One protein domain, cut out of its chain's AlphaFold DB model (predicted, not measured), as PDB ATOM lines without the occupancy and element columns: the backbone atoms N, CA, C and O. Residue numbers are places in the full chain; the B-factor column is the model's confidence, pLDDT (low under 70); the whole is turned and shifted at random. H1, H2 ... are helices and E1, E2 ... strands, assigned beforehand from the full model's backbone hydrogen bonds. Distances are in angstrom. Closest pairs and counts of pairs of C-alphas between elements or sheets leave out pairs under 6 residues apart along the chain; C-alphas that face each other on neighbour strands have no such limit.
ATOM      1  N   ALA A  48     565.789 346.111 335.993       94.44
ATOM      2  CA  ALA A  48     565.063 347.374 336.119       94.44
ATOM      3  C   ALA A  48     564.900 347.730 337.603       94.44
ATOM      4  O   ALA A  48     564.714 346.842 338.434       94.44
ATOM      5  N   ILE A  49     564.958 349.020 337.933       94.69
ATOM      6  CA  ILE A  49     564.741 349.515 339.297       94.69
ATOM      7  C   ILE A  49     564.014 350.859 339.253       94.69
ATOM      8  O   ILE A  49     564.248 351.662 338.353       94.69
ATOM      9  N   THR A  50     563.137 351.121 340.219       95.19
ATOM     10  CA  THR A  50     562.501 352.441 340.365       95.19
ATOM     11  C   THR A  50     563.400 353.427 341.123       95.19
ATOM     12  O   THR A  50     564.316 353.022 341.842       95.19
ATOM     13  N   MET A  51     563.137 354.734 341.007       95.12
ATOM     14  CA  MET A  51     563.879 355.757 341.765       95.12
ATOM     15  C   MET A  51     563.737 355.581 343.287       95.12
ATOM     16  O   MET A  51     564.715 355.728 344.024       95.12
ATOM     17  N   ASP A  52     562.538 355.223 343.759       94.62
ATOM     18  CA  ASP A  52     562.282 354.940 345.176       94.62
ATOM     19  C   ASP A  52     563.099 353.733 345.656       94.62
ATOM     20  O   ASP A  52     563.847 353.827 346.628       94.62
ATOM     21  N   GLU A  53     563.052 352.616 344.928       92.75
ATOM     22  CA  GLU A  53     563.835 351.433 345.283       92.75
ATOM     23  C   GLU A  53     565.340 351.678 345.223       92.75
ATOM     24  O   GLU A  53     566.073 351.133 346.048       92.75
ATOM     25  N   LEU A  54     565.818 352.476 344.267       93.94
ATOM     26  CA  LEU A  54     567.220 352.872 344.199       93.94
ATOM     27  C   LEU A  54     567.601 353.667 345.454       93.94
ATOM     28  O   LEU A  54     568.589 353.335 346.101       93.94
ATOM     29  N   THR A  55     566.781 354.642 345.845       92.56
ATOM     30  CA  THR A  55     567.002 355.486 347.031       92.56
ATOM     31  C   THR A  55     566.951 354.681 348.334       92.56
ATOM     32  O   THR A  55     567.806 354.855 349.200       92.56
ATOM     33  N   ASN A  56     565.995 353.757 348.461       90.50
ATOM     34  CA  ASN A  56     565.766 352.980 349.680       90.50
ATOM     35  C   ASN A  56     566.684 351.750 349.815       90.50
ATOM     36  O   ASN A  56     567.017 351.352 350.932       90.50
ATOM     37  N   LYS A  57     567.094 351.119 348.702       86.75
ATOM     38  CA  LYS A  57     567.862 349.854 348.707       86.75
ATOM     39  C   LYS A  57     569.343 350.016 348.346       86.75
ATOM     40  O   LYS A  57     570.098 349.074 348.588       86.75
ATOM     41  N   CYS A  58     569.773 351.128 347.739       90.50
ATOM     42  CA  CYS A  58     571.167 351.343 347.331       90.50
ATOM     43  C   CYS A  58     571.899 352.278 348.301       90.50
ATOM     44  O   CYS A  58     571.716 353.492 348.289       90.50
ATOM     45  N   VAL A  59     572.806 351.715 349.098       90.69
ATOM     46  CA  VAL A  59     573.733 352.498 349.922       90.69
ATOM     47  C   VAL A  59     574.753 353.198 349.019       90.69
ATOM     48  O   VAL A  59     575.247 352.612 348.055       90.69
ATOM     49  N   VAL A  60     575.091 354.450 349.328       90.62
ATOM     50  CA  VAL A  60     576.123 355.201 348.600       90.62
ATOM     51  C   VAL A  60     577.515 354.706 349.028       90.62
ATOM     52  O   VAL A  60     577.812 354.722 350.225       90.62
ATOM     53  N   PRO A  61     578.387 354.261 348.101       88.12
ATOM     54  CA  PRO A  61     579.747 353.855 348.442       88.12
ATOM     55  C   PRO A  61     580.589 355.010 348.991       88.12
ATOM     56  O   PRO A  61     580.453 356.161 348.560       88.12
ATOM     57  N   THR A  62     581.517 354.685 349.889       87.75
ATOM     58  CA  THR A  62     582.516 355.616 350.418       87.75
ATOM     59  C   THR A  62     583.907 355.341 349.851       87.75
ATOM     60  O   THR A  62     584.251 354.218 349.476       87.75
ATOM     61  N   TRP A  63     584.721 356.390 349.812       86.50
ATOM     62  CA  TRP A  63     586.169 356.313 349.648       86.50
ATOM     63  C   TRP A  63     586.832 355.790 350.935       86.50
ATOM     64  O   TRP A  63     586.235 355.807 352.014       86.50
ATOM     65  N   ALA A  64     588.098 355.364 350.863       84.38
ATOM     66  CA  ALA A  64     588.832 354.853 352.029       84.38
ATOM     67  C   ALA A  64     589.008 355.881 353.171       84.38
ATOM     68  O   ALA A  64     589.194 355.491 354.322       84.38
ATOM     69  N   ASN A  65     588.908 357.182 352.874       84.12
ATOM     70  CA  ASN A  65     588.871 358.277 353.854       84.12
ATOM     71  C   ASN A  65     587.466 358.542 354.444       84.12
ATOM     72  O   ASN A  65     587.286 359.532 355.145       84.12
ATOM     73  N   GLN A  66     586.488 357.666 354.179       84.06
ATOM     74  CA  GLN A  66     585.080 357.745 354.598       84.06
ATOM     75  C   GLN A  66     584.238 358.836 353.910       84.06
ATOM     76  O   GLN A  66     583.047 358.945 354.198       84.06
ATOM     77  N   GLU A  67     584.790 359.593 352.958       87.12
ATOM     78  CA  GLU A  67     583.997 360.529 352.153       87.12
ATOM     79  C   GLU A  67     583.030 359.777 351.230       87.12
ATOM     80  O   GLU A  67     583.374 358.749 350.643       87.12
ATOM     81  N   LEU A  68     581.823 360.314 351.056       88.62
ATOM     82  CA  LEU A  68     580.840 359.768 350.123       88.62
ATOM     83  C   LEU A  68     581.268 360.007 348.663       88.62
ATOM     84  O   LEU A  68     581.856 361.039 348.300       88.62
ATOM     85  N   THR A  69     580.944 359.039 347.812       90.88
ATOM     86  CA  THR A  69     580.813 359.269 346.367       90.88
ATOM     87  C   THR A  69     579.526 360.049 346.075       90.88
ATOM     88  O   THR A  69     578.644 360.131 346.927       90.88
ATOM     89  N   ILE A  70     579.393 360.624 344.878       92.00
ATOM     90  CA  ILE A  70     578.096 361.117 344.377       92.00
ATOM     91  C   ILE A  70     577.098 359.938 344.408       92.00
ATOM     92  O   ILE A  70     577.506 358.808 344.123       92.00
ATOM     93  N   ALA A  71     575.819 360.131 344.733       93.75
ATOM     94  CA  ALA A  71     574.858 359.024 344.701       93.75
ATOM     95  C   ALA A  71     574.386 358.706 343.266       93.75
ATOM     96  O   ALA A  71     574.565 359.495 342.338       93.75
ATOM     97  N   HIS A  72     573.796 357.527 343.046       95.44
ATOM     98  CA  HIS A  72     573.233 357.190 341.726       95.44
ATOM     99  C   HIS A  72     571.950 357.978 341.455       95.44
ATOM    100  O   HIS A  72     571.785 358.510 340.361       95.44
ATOM    101  N   GLN A  73     571.097 358.098 342.470       95.56
ATOM    102  CA  GLN A  73     569.886 358.911 342.468       95.56
ATOM    103  C   GLN A  73     570.198 360.392 342.203       95.56
ATOM    104  O   GLN A  73     569.654 360.947 341.255       95.56
ATOM    105  N   ASP A  74     571.163 360.991 342.916       96.12
ATOM    106  CA  ASP A  74     571.571 362.393 342.718       96.12
ATOM    107  C   ASP A  74     572.012 362.668 341.273       96.12
ATOM    108  O   ASP A  74     571.687 363.707 340.704       96.12
ATOM    109  N   PHE A  75     572.745 361.728 340.663       96.69
ATOM    110  CA  PHE A  75     573.189 361.843 339.274       96.69
ATOM    111  C   PHE A  75     572.011 361.810 338.287       96.69
ATOM    112  O   PHE A  75     571.969 362.632 337.374       96.69
ATOM    113  N   ILE A  76     571.049 360.900 338.477       97.50
ATOM    114  CA  ILE A  76     569.853 360.816 337.627       97.50
ATOM    115  C   ILE A  76     568.997 362.076 337.791       97.50
ATOM    116  O   ILE A  76     568.685 362.722 336.792       97.50
ATOM    117  N   SER A  77     568.652 362.440 339.031       97.25
ATOM    118  CA  SER A  77     567.820 363.607 339.335       97.25
ATOM    119  C   SER A  77     568.449 364.890 338.805       97.25
ATOM    120  O   SER A  77     567.788 365.622 338.087       97.25
ATOM    121  N   CYS A  78     569.752 365.113 339.013       97.50
ATOM    122  CA  CYS A  78     570.433 366.299 338.490       97.50
ATOM    123  C   CYS A  78     570.355 366.411 336.954       97.50
ATOM    124  O   CYS A  78     570.175 367.511 336.429       97.50
ATOM    125  N   VAL A  79     570.456 365.296 336.218       97.94
ATOM    126  CA  VAL A  79     570.325 365.298 334.747       97.94
ATOM    127  C   VAL A  79     568.867 365.469 334.304       97.94
ATOM    128  O   VAL A  79     568.615 366.151 333.310       97.94
ATOM    129  N   HIS A  80     567.907 364.886 335.027       97.81
ATOM    130  CA  HIS A  80     566.476 365.036 334.746       97.81
ATOM    131  C   HIS A  80     565.984 366.458 335.033       97.81
ATOM    132  O   HIS A  80     565.419 367.085 334.143       97.81
ATOM    133  N   ASP A  81     566.320 367.023 336.195       97.88
ATOM    134  CA  ASP A  81     566.036 368.411 336.575       97.88
ATOM    135  C   ASP A  81     566.642 369.402 335.570       97.88
ATOM    136  O   ASP A  81     565.977 370.348 335.139       97.88
ATOM    137  N   ALA A  82     567.888 369.171 335.136       97.88
ATOM    138  CA  ALA A  82     568.535 369.994 334.117       97.88
ATOM    139  C   ALA A  82     567.811 369.918 332.762       97.88
ATOM    140  O   ALA A  82     567.644 370.946 332.102       97.88
ATOM    141  N   ALA A  83     567.342 368.734 332.353       97.19
ATOM    142  CA  ALA A  83     566.551 368.575 331.135       97.19
ATOM    143  C   ALA A  83     565.175 369.252 331.253       97.19
ATOM    144  O   ALA A  83     564.800 370.005 330.358       97.19
ATOM    145  N   CYS A  84     564.462 369.059 332.364       97.12
ATOM    146  CA  CYS A  84     563.181 369.706 332.653       97.12
ATOM    147  C   CYS A  84     563.298 371.239 332.694       97.12
ATOM    148  O   CYS A  84     562.421 371.939 332.190       97.12
ATOM    149  N   SER A  85     564.395 371.774 333.239       97.94
ATOM    150  CA  SER A  85     564.650 373.218 333.265       97.94
ATOM    151  C   SER A  85     565.072 373.787 331.909       97.94
ATOM    152  O   SER A  85     564.760 374.945 331.632       97.94
ATOM    153  N   PHE A  86     565.810 373.036 331.086       97.44
ATOM    154  CA  PHE A  86     566.263 373.501 329.770       97.44
ATOM    155  C   PHE A  86     565.147 373.414 328.720       97.44
ATOM    156  O   PHE A  86     564.947 374.348 327.946       97.44
ATOM    157  N   TYR A  87     564.384 372.321 328.727       95.88
ATOM    158  CA  TYR A  87     563.235 372.077 327.853       95.88
ATOM    159  C   TYR A  87     561.914 372.461 328.544       95.88
ATOM    160  O   TYR A  87     560.923 371.735 328.488       95.88
ATOM    161  N   ALA A  88     561.900 373.605 329.234       95.06
ATOM    162  CA  ALA A  88     560.735 374.063 329.982       95.06
ATOM    163  C   ALA A  88     559.509 374.256 329.065       95.06
ATOM    164  O   ALA A  88     559.558 375.011 328.095       95.06
ATOM    165  N   GLY A  89     558.401 373.589 329.399       94.50
ATOM    166  CA  GLY A  89     557.168 373.561 328.598       94.50
ATOM    167  C   GLY A  89     557.021 372.324 327.702       94.50
ATOM    168  O   GLY A  89     555.917 372.047 327.237       94.50
ATOM    169  N   GLU A  90     558.088 371.548 327.510       96.38
ATOM    170  CA  GLU A  90     558.048 370.255 326.825       96.38
ATOM    171  C   GLU A  90     557.626 369.129 327.782       96.38
ATOM    172  O   GLU A  90     557.793 369.221 329.002       96.38
ATOM    173  N   ARG A  91     557.098 368.022 327.242       94.94
ATOM    174  CA  ARG A  91     556.754 366.847 328.058       94.94
ATOM    175  C   ARG A  91     557.981 365.950 328.195       94.94
ATOM    176  O   ARG A  91     558.245 365.143 327.307       94.94
ATOM    177  N   VAL A  92     558.698 366.064 329.308       96.12
ATOM    178  CA  VAL A  92     559.790 365.150 329.684       96.12
ATOM    179  C   VAL A  92     559.202 363.901 330.354       96.12
ATOM    180  O   VAL A  92     558.326 364.014 331.208       96.12
ATOM    181  N   ASN A  93     559.634 362.707 329.942       95.62
ATOM    182  CA  ASN A  93     559.263 361.451 330.605       95.62
ATOM    183  C   ASN A  93     560.107 361.191 331.867       95.62
ATOM    184  O   ASN A  93     561.202 361.732 332.018       95.62
ATOM    185  N   GLU A  94     559.619 360.315 332.745       95.31
ATOM    186  CA  GLU A  94     560.404 359.788 333.867       95.31
ATOM    187  C   GLU A  94     561.607 358.946 333.387       95.31
ATOM    188  O   GLU A  94     561.513 358.302 332.335       95.31
ATOM    189  N   PRO A  95     562.733 358.915 334.130       96.12
ATOM    190  CA  PRO A  95     563.879 358.060 333.821       96.12
ATOM    191  C   PRO A  95     563.579 356.566 333.975       96.12
ATOM    192  O   PRO A  95     563.287 356.083 335.068       96.12
ATOM    193  N   ASP A  96     563.786 355.804 332.902       95.94
ATOM    194  CA  ASP A  96     563.918 354.353 332.965       95.94
ATOM    195  C   ASP A  96     565.332 354.006 333.447       95.94
ATOM    196  O   ASP A  96     566.325 354.393 332.822       95.94
ATOM    197  N   ILE A  97     565.444 353.281 334.564       96.38
ATOM    198  CA  ILE A  97     566.722 353.003 335.232       96.38
ATOM    199  C   ILE A  97     567.044 351.507 335.157       96.38
ATOM    200  O   ILE A  97     566.231 350.648 335.505       96.38
ATOM    201  N   ARG A  98     568.273 351.194 334.737       96.12
ATOM    202  CA  ARG A  98     568.847 349.846 334.698       96.12
ATOM    203  C   ARG A  98     570.088 349.777 335.581       96.12
ATOM    204  O   ARG A  98     570.989 350.613 335.489       96.12
ATOM    205  N   VAL A  99     570.172 348.742 336.405       94.88
ATOM    206  CA  VAL A  99     571.305 348.487 337.304       94.88
ATOM    207  C   VAL A  99     571.900 347.107 337.069       94.88
ATOM    208  O   VAL A  99     571.242 346.196 336.576       94.88
ATOM    209  N   SER A 100     573.179 346.925 337.393       93.12
ATOM    210  CA  SER A 100     573.793 345.592 337.419       93.12
ATOM    211  C   SER A 100     575.001 345.537 338.353       93.12
ATOM    212  O   SER A 100     575.527 346.570 338.775       93.12
ATOM    213  N   HIS A 101     575.462 344.313 338.634       88.75
ATOM    214  CA  HIS A 101     576.587 344.018 339.531       88.75
ATOM    215  C   HIS A 101     576.318 344.509 340.962       88.75
ATOM    216  O   HIS A 101     576.862 345.513 341.425       88.75
ATOM    217  N   ILE A 102     575.439 343.775 341.653       91.44
ATOM    218  CA  ILE A 102     575.096 344.014 343.059       91.44
ATOM    219  C   ILE A 102     576.290 343.643 343.940       91.44
ATOM    220  O   ILE A 102     576.691 342.480 344.000       91.44
ATOM    221  N   VAL A 103     576.815 344.613 344.680       88.06
ATOM    222  CA  VAL A 103     577.782 344.384 345.753       88.06
ATOM    223  C   VAL A 103     577.025 344.381 347.070       88.06
ATOM    224  O   VAL A 103     576.446 345.390 347.465       88.06
ATOM    225  N   ARG A 104     577.027 343.234 347.752       88.94
ATOM    226  CA  ARG A 104     576.412 343.068 349.074       88.94
ATOM    227  C   ARG A 104     577.465 343.284 350.155       88.94
ATOM    228  O   ARG A 104     578.463 342.566 350.207       88.94
ATOM    229  N   GLY A 105     577.231 344.276 351.001       84.94
ATOM    230  CA  GLY A 105     578.024 344.600 352.178       84.94
ATOM    231  C   GLY A 105     577.318 344.211 353.478       84.94
ATOM    232  O   GLY A 105     576.348 343.450 353.503       84.94
ATOM    233  N   ARG A 106     577.842 344.742 354.581       84.88
ATOM    234  CA  ARG A 106     577.284 344.617 355.932       84.88
ATOM    235  C   ARG A 106     577.373 345.969 356.623       84.88
ATOM    236  O   ARG A 106     578.261 346.758 356.297       84.88
ATOM    237  N   THR A 107     576.516 346.218 357.606       83.12
ATOM    238  CA  THR A 107     576.732 347.337 358.533       83.12
ATOM    239  C   THR A 107     578.036 347.132 359.328       83.12
ATOM    240  O   THR A 107     578.389 345.983 359.622       83.12
ATOM    241  N   PRO A 108     578.775 348.202 359.698       80.69
ATOM    242  CA  PRO A 108     580.048 348.080 360.421       80.69
ATOM    243  C   PRO A 108     579.957 347.244 361.708       80.69
ATOM    244  O   PRO A 108     580.871 346.493 362.036       80.69
ATOM    245  N   GLN A 109     578.820 347.318 362.400       81.19
ATOM    246  CA  GLN A 109     578.527 346.597 363.640       81.19
ATOM    247  C   GLN A 109     578.373 345.078 363.429       81.19
ATOM    248  O   GLN A 109     578.515 344.306 364.373       81.19
ATOM    249  N   SER A 110     578.114 344.640 362.191       80.75
ATOM    250  CA  SER A 110     577.779 343.252 361.842       80.75
ATOM    251  C   SER A 110     578.855 342.550 361.010       80.75
ATOM    252  O   SER A 110     578.648 341.430 360.539       80.75
ATOM    253  N   LEU A 111     580.030 343.172 360.850       79.12
ATOM    254  CA  LEU A 111     581.177 342.610 360.125       79.12
ATOM    255  C   LEU A 111     581.537 341.189 360.594       79.12
ATOM    256  O   LEU A 111     581.767 340.322 359.751       79.12
ATOM    257  N   GLY A 112     581.510 340.933 361.908       79.00
ATOM    258  CA  GLY A 112     581.865 339.642 362.512       79.00
ATOM    259  C   GLY A 112     580.784 338.547 362.499       79.00
ATOM    260  O   GLY A 112     581.094 337.410 362.842       79.00
ATOM    261  N   LYS A 113     579.533 338.845 362.116       83.69
ATOM    262  CA  LYS A 113     578.444 337.845 362.071       83.69
ATOM    263  C   LYS A 113     578.589 336.906 360.866       83.69
ATOM    264  O   LYS A 113     579.152 337.297 359.837       83.69
ATOM    265  N   LYS A 114     578.055 335.680 360.917       83.19
ATOM    266  CA  LYS A 114     577.982 334.847 359.698       83.19
ATOM    267  C   LYS A 114     576.916 335.375 358.744       83.19
ATOM    268  O   LYS A 114     575.959 336.026 359.149       83.19
ATOM    269  N   ALA A 115     577.047 335.049 357.457       77.69
ATOM    270  CA  ALA A 115     576.106 335.508 356.430       77.69
ATOM    271  C   ALA A 115     574.650 335.058 356.686       77.69
ATOM    272  O   ALA A 115     573.718 335.780 356.343       77.69
ATOM    273  N   SER A 116     574.470 333.896 357.321       83.44
ATOM    274  CA  SER A 116     573.183 333.328 357.743       83.44
ATOM    275  C   SER A 116     572.575 333.981 358.990       83.44
ATOM    276  O   SER A 116     571.401 333.774 359.264       83.44
ATOM    277  N   GLU A 117     573.367 334.730 359.760       83.56
ATOM    278  CA  GLU A 117     572.988 335.340 361.047       83.56
ATOM    279  C   GLU A 117     572.697 336.849 360.910       83.56
ATOM    280  O   GLU A 117     572.350 337.507 361.890       83.56
ATOM    281  N   LEU A 118     572.856 337.408 359.702       81.38
ATOM    282  CA  LEU A 118     572.588 338.814 359.397       81.38
ATOM    283  C   LEU A 118     571.088 339.074 359.270       81.38
ATOM    284  O   LEU A 118     570.421 338.518 358.386       81.38
ATOM    285  N   LEU A 119     570.598 340.011 360.080       83.12
ATOM    286  CA  LEU A 119     569.278 340.605 359.893       83.12
ATOM    287  C   LEU A 119     569.226 341.377 358.567       83.12
ATOM    288  O   LEU A 119     570.249 341.767 358.005       83.12
ATOM    289  N   GLU A 120     568.026 341.614 358.046       78.31
ATOM    290  CA  GLU A 120     567.863 342.316 356.769       78.31
ATOM    291  C   GLU A 120     568.340 343.775 356.838       78.31
ATOM    292  O   GLU A 120     569.038 344.225 355.938       78.31
ATOM    293  N   CYS A 121     568.126 344.451 357.972       79.25
ATOM    294  CA  CYS A 121     568.687 345.775 358.265       79.25
ATOM    295  C   CYS A 121     570.222 345.805 358.436       79.25
ATOM    296  O   CYS A 121     570.819 346.879 358.452       79.25
ATOM    297  N   GLU A 122     570.878 344.649 358.573       80.81
ATOM    298  CA  GLU A 122     572.340 344.538 358.684       80.81
ATOM    299  C   GLU A 122     573.010 344.257 357.334       80.81
ATOM    300  O   GLU A 122     574.236 344.352 357.218       80.81
ATOM    301  N   LYS A 123     572.217 343.925 356.307       83.19
ATOM    302  CA  LYS A 123     572.665 343.736 354.928       83.19
ATOM    303  C   LYS A 123     572.618 345.086 354.225       83.19
ATOM    304  O   LYS A 123     571.556 345.666 354.047       83.19
ATOM    305  N   THR A 124     573.772 345.566 353.785       86.88
ATOM    306  CA  THR A 124     573.841 346.714 352.876       86.88
ATOM    307  C   THR A 124     574.040 346.209 351.454       86.88
ATOM    308  O   THR A 124     574.606 345.135 351.241       86.88
ATOM    309  N   GLN A 125     573.592 346.960 350.455       90.50
ATOM    310  CA  GLN A 125     573.938 346.671 349.067       90.50
ATOM    311  C   GLN A 125     574.071 347.952 348.253       90.50
ATOM    312  O   GLN A 125     573.482 348.976 348.596       90.50
ATOM    313  N   PHE A 126     574.829 347.876 347.166       92.50
ATOM    314  CA  PHE A 126     574.868 348.907 346.138       92.50
ATOM    315  C   PHE A 126     575.073 348.286 344.756       92.50
ATOM    316  O   PHE A 126     575.551 347.157 344.632       92.50
ATOM    317  N   TYR A 127     574.725 349.028 343.710       93.75
ATOM    318  CA  TYR A 127     574.913 348.605 342.323       93.75
ATOM    319  C   TYR A 127     576.176 349.247 341.751       93.75
ATOM    320  O   TYR A 127     576.274 350.474 341.708       93.75
ATOM    321  N   GLN A 128     577.150 348.449 341.298       91.88
ATOM    322  CA  GLN A 128     578.373 348.998 340.697       91.88
ATOM    323  C   GLN A 128     578.081 349.782 339.420       91.88
ATOM    324  O   GLN A 128     578.660 350.848 339.226       91.88
ATOM    325  N   ARG A 129     577.191 349.266 338.564       93.19
ATOM    326  CA  ARG A 129     576.894 349.848 337.252       93.19
ATOM    327  C   ARG A 129     575.453 350.339 337.202       93.19
ATOM    328  O   ARG A 129     574.532 349.575 337.489       93.19
ATOM    329  N   LEU A 130     575.296 351.588 336.785       95.31
ATOM    330  CA  LEU A 130     574.038 352.284 336.555       95.31
ATOM    331  C   LEU A 130     573.970 352.732 335.095       95.31
ATOM    332  O   LEU A 130     574.948 353.261 334.559       95.31
ATOM    333  N   ALA A 131     572.800 352.596 334.489       96.38
ATOM    334  CA  ALA A 131     572.426 353.313 333.285       96.38
ATOM    335  C   ALA A 131     570.989 353.832 333.429       96.38
ATOM    336  O   ALA A 131     570.143 353.145 333.996       96.38
ATOM    337  N   PHE A 132     570.702 355.019 332.911       97.19
ATOM    338  CA  PHE A 132     569.341 355.544 332.821       97.19
ATOM    339  C   PHE A 132     569.115 356.220 331.471       97.19
ATOM    340  O   PHE A 132     570.069 356.703 330.851       97.19
ATOM    341  N   ALA A 133     567.862 356.276 331.034       97.19
ATOM    342  CA  ALA A 133     567.449 357.060 329.879       97.19
ATOM    343  C   ALA A 133     565.999 357.536 330.034       97.19
ATOM    344  O   ALA A 133     565.181 356.856 330.643       97.19
ATOM    345  N   PHE A 134     565.682 358.686 329.452       96.38
ATOM    346  CA  PHE A 134     564.323 359.190 329.271       96.38
ATOM    347  C   PHE A 134     564.188 359.864 327.906       96.38
ATOM    348  O   PHE A 134     565.171 360.188 327.235       96.38
ATOM    349  N   THR A 135     562.948 360.079 327.481       95.94
ATOM    350  CA  THR A 135     562.618 360.747 326.214       95.94
ATOM    351  C   THR A 135     561.807 362.015 326.433       95.94
ATOM    352  O   THR A 135     561.072 362.136 327.413       95.94
ATOM    353  N   ILE A 136     561.907 362.944 325.483       96.19
ATOM    354  CA  ILE A 136     561.056 364.134 325.391       96.19
ATOM    355  C   ILE A 136     560.175 363.970 324.137       96.19
ATOM    356  O   ILE A 136     560.539 364.467 323.073       96.19
ATOM    357  N   PRO A 137     559.056 363.214 324.198       92.88
ATOM    358  CA  PRO A 137     558.251 362.819 323.028       92.88
ATOM    359  C   PRO A 137     557.591 363.965 322.242       92.88
ATOM    360  O   PRO A 137     557.055 363.731 321.152       92.88
ATOM    361  N   THR A 138     557.599 365.184 322.785       94.62
ATOM    362  CA  THR A 138     557.167 366.408 322.096       94.62
ATOM    363  C   THR A 138     558.259 366.983 321.185       94.62
ATOM    364  O   THR A 138     557.932 367.521 320.128       94.62
ATOM    365  N   ILE A 139     559.543 366.766 321.503       94.81
ATOM    366  CA  ILE A 139     560.675 367.121 320.636       94.81
ATOM    367  C   ILE A 139     560.945 365.965 319.671       94.81
ATOM    368  O   ILE A 139     561.433 364.899 320.059       94.81
ATOM    369  N   ILE A 140     560.637 366.193 318.393       94.69
ATOM    370  CA  ILE A 140     560.689 365.163 317.353       94.69
ATOM    371  C   ILE A 140     561.400 365.627 316.085       94.69
ATOM    372  O   ILE A 140     561.275 366.774 315.664       94.69
ATOM    373  N   GLU A 141     562.078 364.692 315.426       93.88
ATOM    374  CA  GLU A 141     562.634 364.865 314.081       93.88
ATOM    375  C   GLU A 141     562.171 363.704 313.191       93.88
ATOM    376  O   GLU A 141     561.942 362.594 313.670       93.88
ATOM    377  N   THR A 142     561.981 363.936 311.889       93.12
ATOM    378  CA  THR A 142     561.563 362.882 310.946       93.12
ATOM    379  C   THR A 142     562.659 362.620 309.927       93.12
ATOM    380  O   THR A 142     562.845 363.394 308.990       93.12
ATOM    381  N   ILE A 143     563.355 361.490 310.067       90.06
ATOM    382  CA  ILE A 143     564.439 361.087 309.166       90.06
ATOM    383  C   ILE A 143     563.967 359.901 308.325       90.06
ATOM    384  O   ILE A 143     563.641 358.838 308.849       90.06
ATOM    385  N   ARG A 144     563.922 360.079 306.996       87.38
ATOM    386  CA  ARG A 144     563.480 359.054 306.021       87.38
ATOM    387  C   ARG A 144     562.110 358.426 306.359       87.38
ATOM    388  O   ARG A 144     561.898 357.240 306.138       87.38
ATOM    389  N   GLY A 145     561.194 359.222 306.911       86.50
ATOM    390  CA  GLY A 145     559.858 358.780 307.327       86.50
ATOM    391  C   GLY A 145     559.786 358.104 308.703       86.50
ATOM    392  O   GLY A 145     558.684 357.844 309.174       86.50
ATOM    393  N   GLN A 146     560.911 357.861 309.387       87.62
ATOM    394  CA  GLN A 146     560.901 357.442 310.791       87.62
ATOM    395  C   GLN A 146     560.816 358.683 311.693       87.62
ATOM    396  O   GLN A 146     561.689 359.550 311.634       87.62
ATOM    397  N   ARG A 147     559.773 358.758 312.532       90.44
ATOM    398  CA  ARG A 147     559.678 359.732 313.632       90.44
ATOM    399  C   ARG A 147     560.644 359.316 314.740       90.44
ATOM    400  O   ARG A 147     560.537 358.211 315.269       90.44
ATOM    401  N   LEU A 148     561.569 360.207 315.063       93.19
ATOM    402  CA  LEU A 148     562.549 360.087 316.131       93.19
ATOM    403  C   LEU A 148     562.144 361.012 317.275       93.19
ATOM    404  O   LEU A 148     561.585 362.082 317.044       93.19
ATOM    405  N   GLU A 149     562.451 360.604 318.498       94.00
ATOM    406  CA  GLU A 149     562.225 361.389 319.715       94.00
ATOM    407  C   GLU A 149     563.576 361.723 320.336       94.00
ATOM    408  O   GLU A 149     564.514 360.911 320.266       94.00
ATOM    409  N   LEU A 150     563.681 362.907 320.941       95.75
ATOM    410  CA  LEU A 150     564.882 363.279 321.673       95.75
ATOM    411  C   LEU A 150     565.011 362.385 322.910       95.75
ATOM    412  O   LEU A 150     564.065 362.235 323.686       95.75
ATOM    413  N   CYS A 151     566.185 361.789 323.083       96.06
ATOM    414  CA  CYS A 151     566.526 360.907 324.187       96.06
ATOM    415  C   CYS A 151     567.727 361.475 324.944       96.06
ATOM    416  O   CYS A 151     568.714 361.910 324.341       96.06
ATOM    417  N   ILE A 152     567.631 361.462 326.269       97.56
ATOM    418  CA  ILE A 152     568.668 361.906 327.197       97.56
ATOM    419  C   ILE A 152     568.916 360.759 328.165       97.56
ATOM    420  O   ILE A 152     567.985 360.076 328.584       97.56
ATOM    421  N   GLY A 153     570.167 360.528 328.531       97.19
ATOM    422  CA  GLY A 153     570.486 359.503 329.507       97.19
ATOM    423  C   GLY A 153     571.918 359.579 329.986       97.19
ATOM    424  O   GLY A 153     572.696 360.444 329.577       97.19
ATOM    425  N   GLY A 154     572.275 358.652 330.862       97.12
ATOM    426  CA  GLY A 154     573.609 358.595 331.424       97.12
ATOM    427  C   GLY A 154     574.004 357.204 331.882       97.12
ATOM    428  O   GLY A 154     573.168 356.338 332.134       97.12
ATOM    429  N   VAL A 155     575.312 356.997 331.988       95.81
ATOM    430  CA  VAL A 155     575.921 355.775 332.515       95.81
ATOM    431  C   VAL A 155     576.960 356.124 333.569       95.81
ATOM    432  O   VAL A 155     577.707 357.098 333.441       95.81
ATOM    433  N   ARG A 156     577.016 355.312 334.626       93.88
ATOM    434  CA  ARG A 156     577.977 355.466 335.715       93.88
ATOM    435  C   ARG A 156     578.427 354.110 336.231       93.88
ATOM    436  O   ARG A 156     577.633 353.179 336.349       93.88
ATOM    437  N   ASN A 157     579.712 354.008 336.545       91.81
ATOM    438  CA  ASN A 157     580.331 352.768 336.975       91.81
ATOM    439  C   ASN A 157     581.295 353.018 338.140       91.81
ATOM    440  O   ASN A 157     582.323 353.674 337.978       91.81
ATOM    441  N   TYR A 158     580.986 352.462 339.311       87.94
ATOM    442  CA  TYR A 158     581.871 352.521 340.470       87.94
ATOM    443  C   TYR A 158     583.144 351.681 340.294       87.94
ATOM    444  O   TYR A 158     584.114 351.972 340.982       87.94
ATOM    445  N   SER A 159     583.207 350.684 339.393       80.69
ATOM    446  CA  SER A 159     584.453 349.909 339.210       80.69
ATOM    447  C   SER A 159     585.592 350.745 338.623       80.69
ATOM    448  O   SER A 159     586.760 350.436 338.848       80.69
ATOM    449  N   ASP A 160     585.259 351.809 337.889       77.25
ATOM    450  CA  ASP A 160     586.235 352.732 337.300       77.25
ATOM    451  C   ASP A 160     586.787 353.721 338.346       77.25
ATOM    452  O   ASP A 160     587.776 354.422 338.105       77.25
ATOM    453  N   LEU A 161     586.163 353.757 339.528       74.31
ATOM    454  CA  LEU A 161     586.581 354.520 340.694       74.31
ATOM    455  C   LEU A 161     587.297 353.575 341.660       74.31
ATOM    456  O   LEU A 161     586.691 352.721 342.300       74.31
ATOM    457  N   ASN A 162     588.614 353.729 341.797       78.25
ATOM    458  CA  ASN A 162     589.384 352.962 342.776       78.25
ATOM    459  C   ASN A 162     589.119 353.500 344.197       78.25
ATOM    460  O   ASN A 162     589.927 354.258 344.740       78.25
ATOM    461  N   LEU A 163     587.974 353.114 344.773       78.75
ATOM    462  CA  LEU A 163     587.461 353.574 346.073       78.75
ATOM    463  C   LEU A 163     588.421 353.296 347.243       78.75
ATOM    464  O   LEU A 163     588.391 354.001 348.249       78.75
ATOM    465  N   TYR A 164     589.317 352.315 347.098       73.69
ATOM    466  CA  TYR A 164     590.341 351.971 348.090       73.69
ATOM    467  C   TYR A 164     591.487 352.992 348.183       73.69
ATOM    468  O   TYR A 164     592.356 352.865 349.046       73.69
ATOM    469  N   ARG A 165     591.527 354.007 347.310       76.12
ATOM    470  CA  ARG A 165     592.508 355.093 347.392       76.12
ATOM    471  C   ARG A 165     592.241 355.964 348.625       76.12
ATOM    472  O   ARG A 165     591.118 356.393 348.860       76.12
ATOM    473  N   ALA A 166     593.304 356.286 349.366       69.12
ATOM    474  CA  ALA A 166     593.249 357.133 350.564       69.12
ATOM    475  C   ALA A 166     592.850 358.602 350.299       69.12
ATOM    476  O   ALA A 166     592.507 359.319 351.232       69.12
ATOM    477  N   SER A 167     592.901 359.055 349.044       77.94
ATOM    478  CA  SER A 167     592.406 360.359 348.602       77.94
ATOM    479  C   SER A 167     591.280 360.194 347.586       77.94
ATOM    480  O   SER A 167     591.358 359.340 346.696       77.94
ATOM    481  N   LYS A 168     590.257 361.050 347.697       82.81
ATOM    482  CA  LYS A 168     589.152 361.127 346.742       82.81
ATOM    483  C   LYS A 168     589.675 361.408 345.332       82.81
ATOM    484  O   LYS A 168     590.386 362.383 345.089       82.81
ATOM    485  N   GLY A 169     589.352 360.507 344.409       80.81
ATOM    486  CA  GLY A 169     589.657 360.653 342.989       80.81
ATOM    487  C   GLY A 169     588.593 361.461 342.246       80.81
ATOM    488  O   GLY A 169     587.522 361.750 342.779       80.81
ATOM    489  N   LEU A 170     588.872 361.780 340.980       85.94
ATOM    490  CA  LEU A 170     587.865 362.325 340.071       85.94
ATOM    491  C   LEU A 170     586.765 361.286 339.834       85.94
ATOM    492  O   LEU A 170     587.039 360.188 339.343       85.94
ATOM    493  N   GLU A 171     585.529 361.649 340.159       89.50
ATOM    494  CA  GLU A 171     584.358 360.828 339.871       89.50
ATOM    495  C   GLU A 171     583.972 360.969 338.396       89.50
ATOM    496  O   GLU A 171     583.862 362.077 337.873       89.50
ATOM    497  N   LYS A 172     583.796 359.833 337.719       88.81
ATOM    498  CA  LYS A 172     583.454 359.765 336.298       88.81
ATOM    499  C   LYS A 172     582.018 359.296 336.130       88.81
ATOM    500  O   LYS A 172     581.591 358.318 336.742       88.81
ATOM    501  N   PHE A 173     581.313 359.981 335.250       91.69
ATOM    502  CA  PHE A 173     580.000 359.633 334.739       91.69
ATOM    503  C   PHE A 173     579.920 360.157 333.305       91.69
ATOM    504  O   PHE A 173     580.631 361.099 332.948       91.69
ATOM    505  N   SER A 174     579.078 359.540 332.485       95.25
ATOM    506  CA  SER A 174     578.875 359.949 331.096       95.25
ATOM    507  C   SER A 174     577.404 360.257 330.882       95.25
ATOM    508  O   SER A 174     576.550 359.481 331.305       95.25
ATOM    509  N   VAL A 175     577.117 361.367 330.209       96.94
ATOM    510  CA  VAL A 175     575.770 361.791 329.807       96.94
ATOM    511  C   VAL A 175     575.729 361.832 328.284       96.94
ATOM    512  O   VAL A 175     576.720 362.193 327.649       96.94
ATOM    513  N   PHE A 176     574.601 361.450 327.696       96.50
ATOM    514  CA  PHE A 176     574.354 361.525 326.261       96.50
ATOM    515  C   PHE A 176     573.013 362.203 325.977       96.50
ATOM    516  O   PHE A 176     572.063 362.092 326.750       96.50
ATOM    517  N   VAL A 177     572.952 362.891 324.839       96.50
ATOM    518  CA  VAL A 177     571.756 363.539 324.292       96.50
ATOM    519  C   VAL A 177     571.736 363.241 322.797       96.50
ATOM    520  O   VAL A 177     572.753 363.431 322.126       96.50
ATOM    521  N   GLY A 178     570.619 362.754 322.263       95.38
ATOM    522  CA  GLY A 178     570.512 362.455 320.837       95.38
ATOM    523  C   GLY A 178     569.205 361.786 320.430       95.38
ATOM    524  O   GLY A 178     568.335 361.507 321.250       95.38
ATOM    525  N   TRP A 179     569.063 361.524 319.133       93.81
ATOM    526  CA  TRP A 179     567.850 360.939 318.567       93.81
ATOM    527  C   TRP A 179     567.766 359.428 318.784       93.81
ATOM    528  O   TRP A 179     568.685 358.683 318.432       93.81
ATOM    529  N   ARG A 180     566.626 358.948 319.295       88.44
ATOM    530  CA  ARG A 180     566.359 357.509 319.413       88.44
ATOM    531  C   ARG A 180     565.902 356.916 318.079       88.44
ATOM    532  O   ARG A 180     564.742 357.053 317.702       88.44
ATOM    533  N   VAL A 181     566.798 356.192 317.411       86.06
ATOM    534  CA  VAL A 181     566.517 355.431 316.178       86.06
ATOM    535  C   VAL A 181     566.119 353.994 316.518       86.06
ATOM    536  O   VAL A 181     566.809 353.323 317.284       86.06
TER     537      VAL A 181
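What this domain is: This is residues 48 to 181 of the 190 residues of an uncharacterized protein of Bacteroides eggerthii CAG:109 (UniProt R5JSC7). A long, twisted sheet of four strands has helix H2 running along one face, while the short helix H1 touches H2 and only grazes the sheet. The tight turn between E2 and E3 lies at one end of the long axis and the link of residues 107 to 122 at the other. The printed part has 134 residues, with two named helices and four named strands in the order H1 H2 E1 E2 E3 E4. The sheet runs E1 E2 E3 E4, antiparallel throughout, and the class is mixed, helices and strands. The whole is loose, with a radius of gyration of the C-alphas of 18.3 A, and elongated, spanning 62 by 32 by 26 A.

Where its parts are: H1 is residues 51 to 57, beginning at C-alpha 51 at (563.879, 355.757, 341.765). H2 is residues 72 to 86, 21.4 A long. E1 is residues 96 to 106, 28.3 A, and bends by 67 degrees at residue 101. E2, residues 123 to 143, is the longest strand at 49.6 A and bends by 74 degrees at residue 140. E3 is residues 146 to 157, 32.9 A. E4 is residues 173 to 180, 20.6 A, ending at C-alpha 180 at (566.359, 357.509, 319.413).

How they stand to each other: The four strands form a meander, each strand the antiparallel neighbour of the one before. E1 and E2 are a hairpin, with N 98 and O 131 2.8 A apart, within hydrogen-bond range. In the hairpin E2 and E3, N 134 and O 152 are 2.8 A apart. In the hairpin E3 and E4, N 151 and O 178 are 2.8 A apart. The edge strands E1 and E4 are apart. H2 and the sheet make two layers, a helix on one face of a sheet. H2 lies over E2 and E3 at a height over the sheet of 9.5 A and runs along the strands, at 3 degrees to E2 on the local plane. The closest C-alphas of H2 and E2 are those of Ile 76 and Phe 132, 7.2 A apart. H1 and H2 form a helical hairpin and touch, H2 with residues 72 to 73 alone; their closest C-alphas, of Thr 55 and Gln 73, are 6.4 A apart. In H1 and H2 every O i to N i+4 pair is within hydrogen-bond range.

The domain as a whole: The two C-alphas farthest apart, of Gly 112 and Arg 144, are 62.5 A apart. The printed part has no cut. The links H1 to H2, E1 to E2 and E3 to E4 are long. The mean pLDDT of the printed part is 90.3, and residue 166 is under 70.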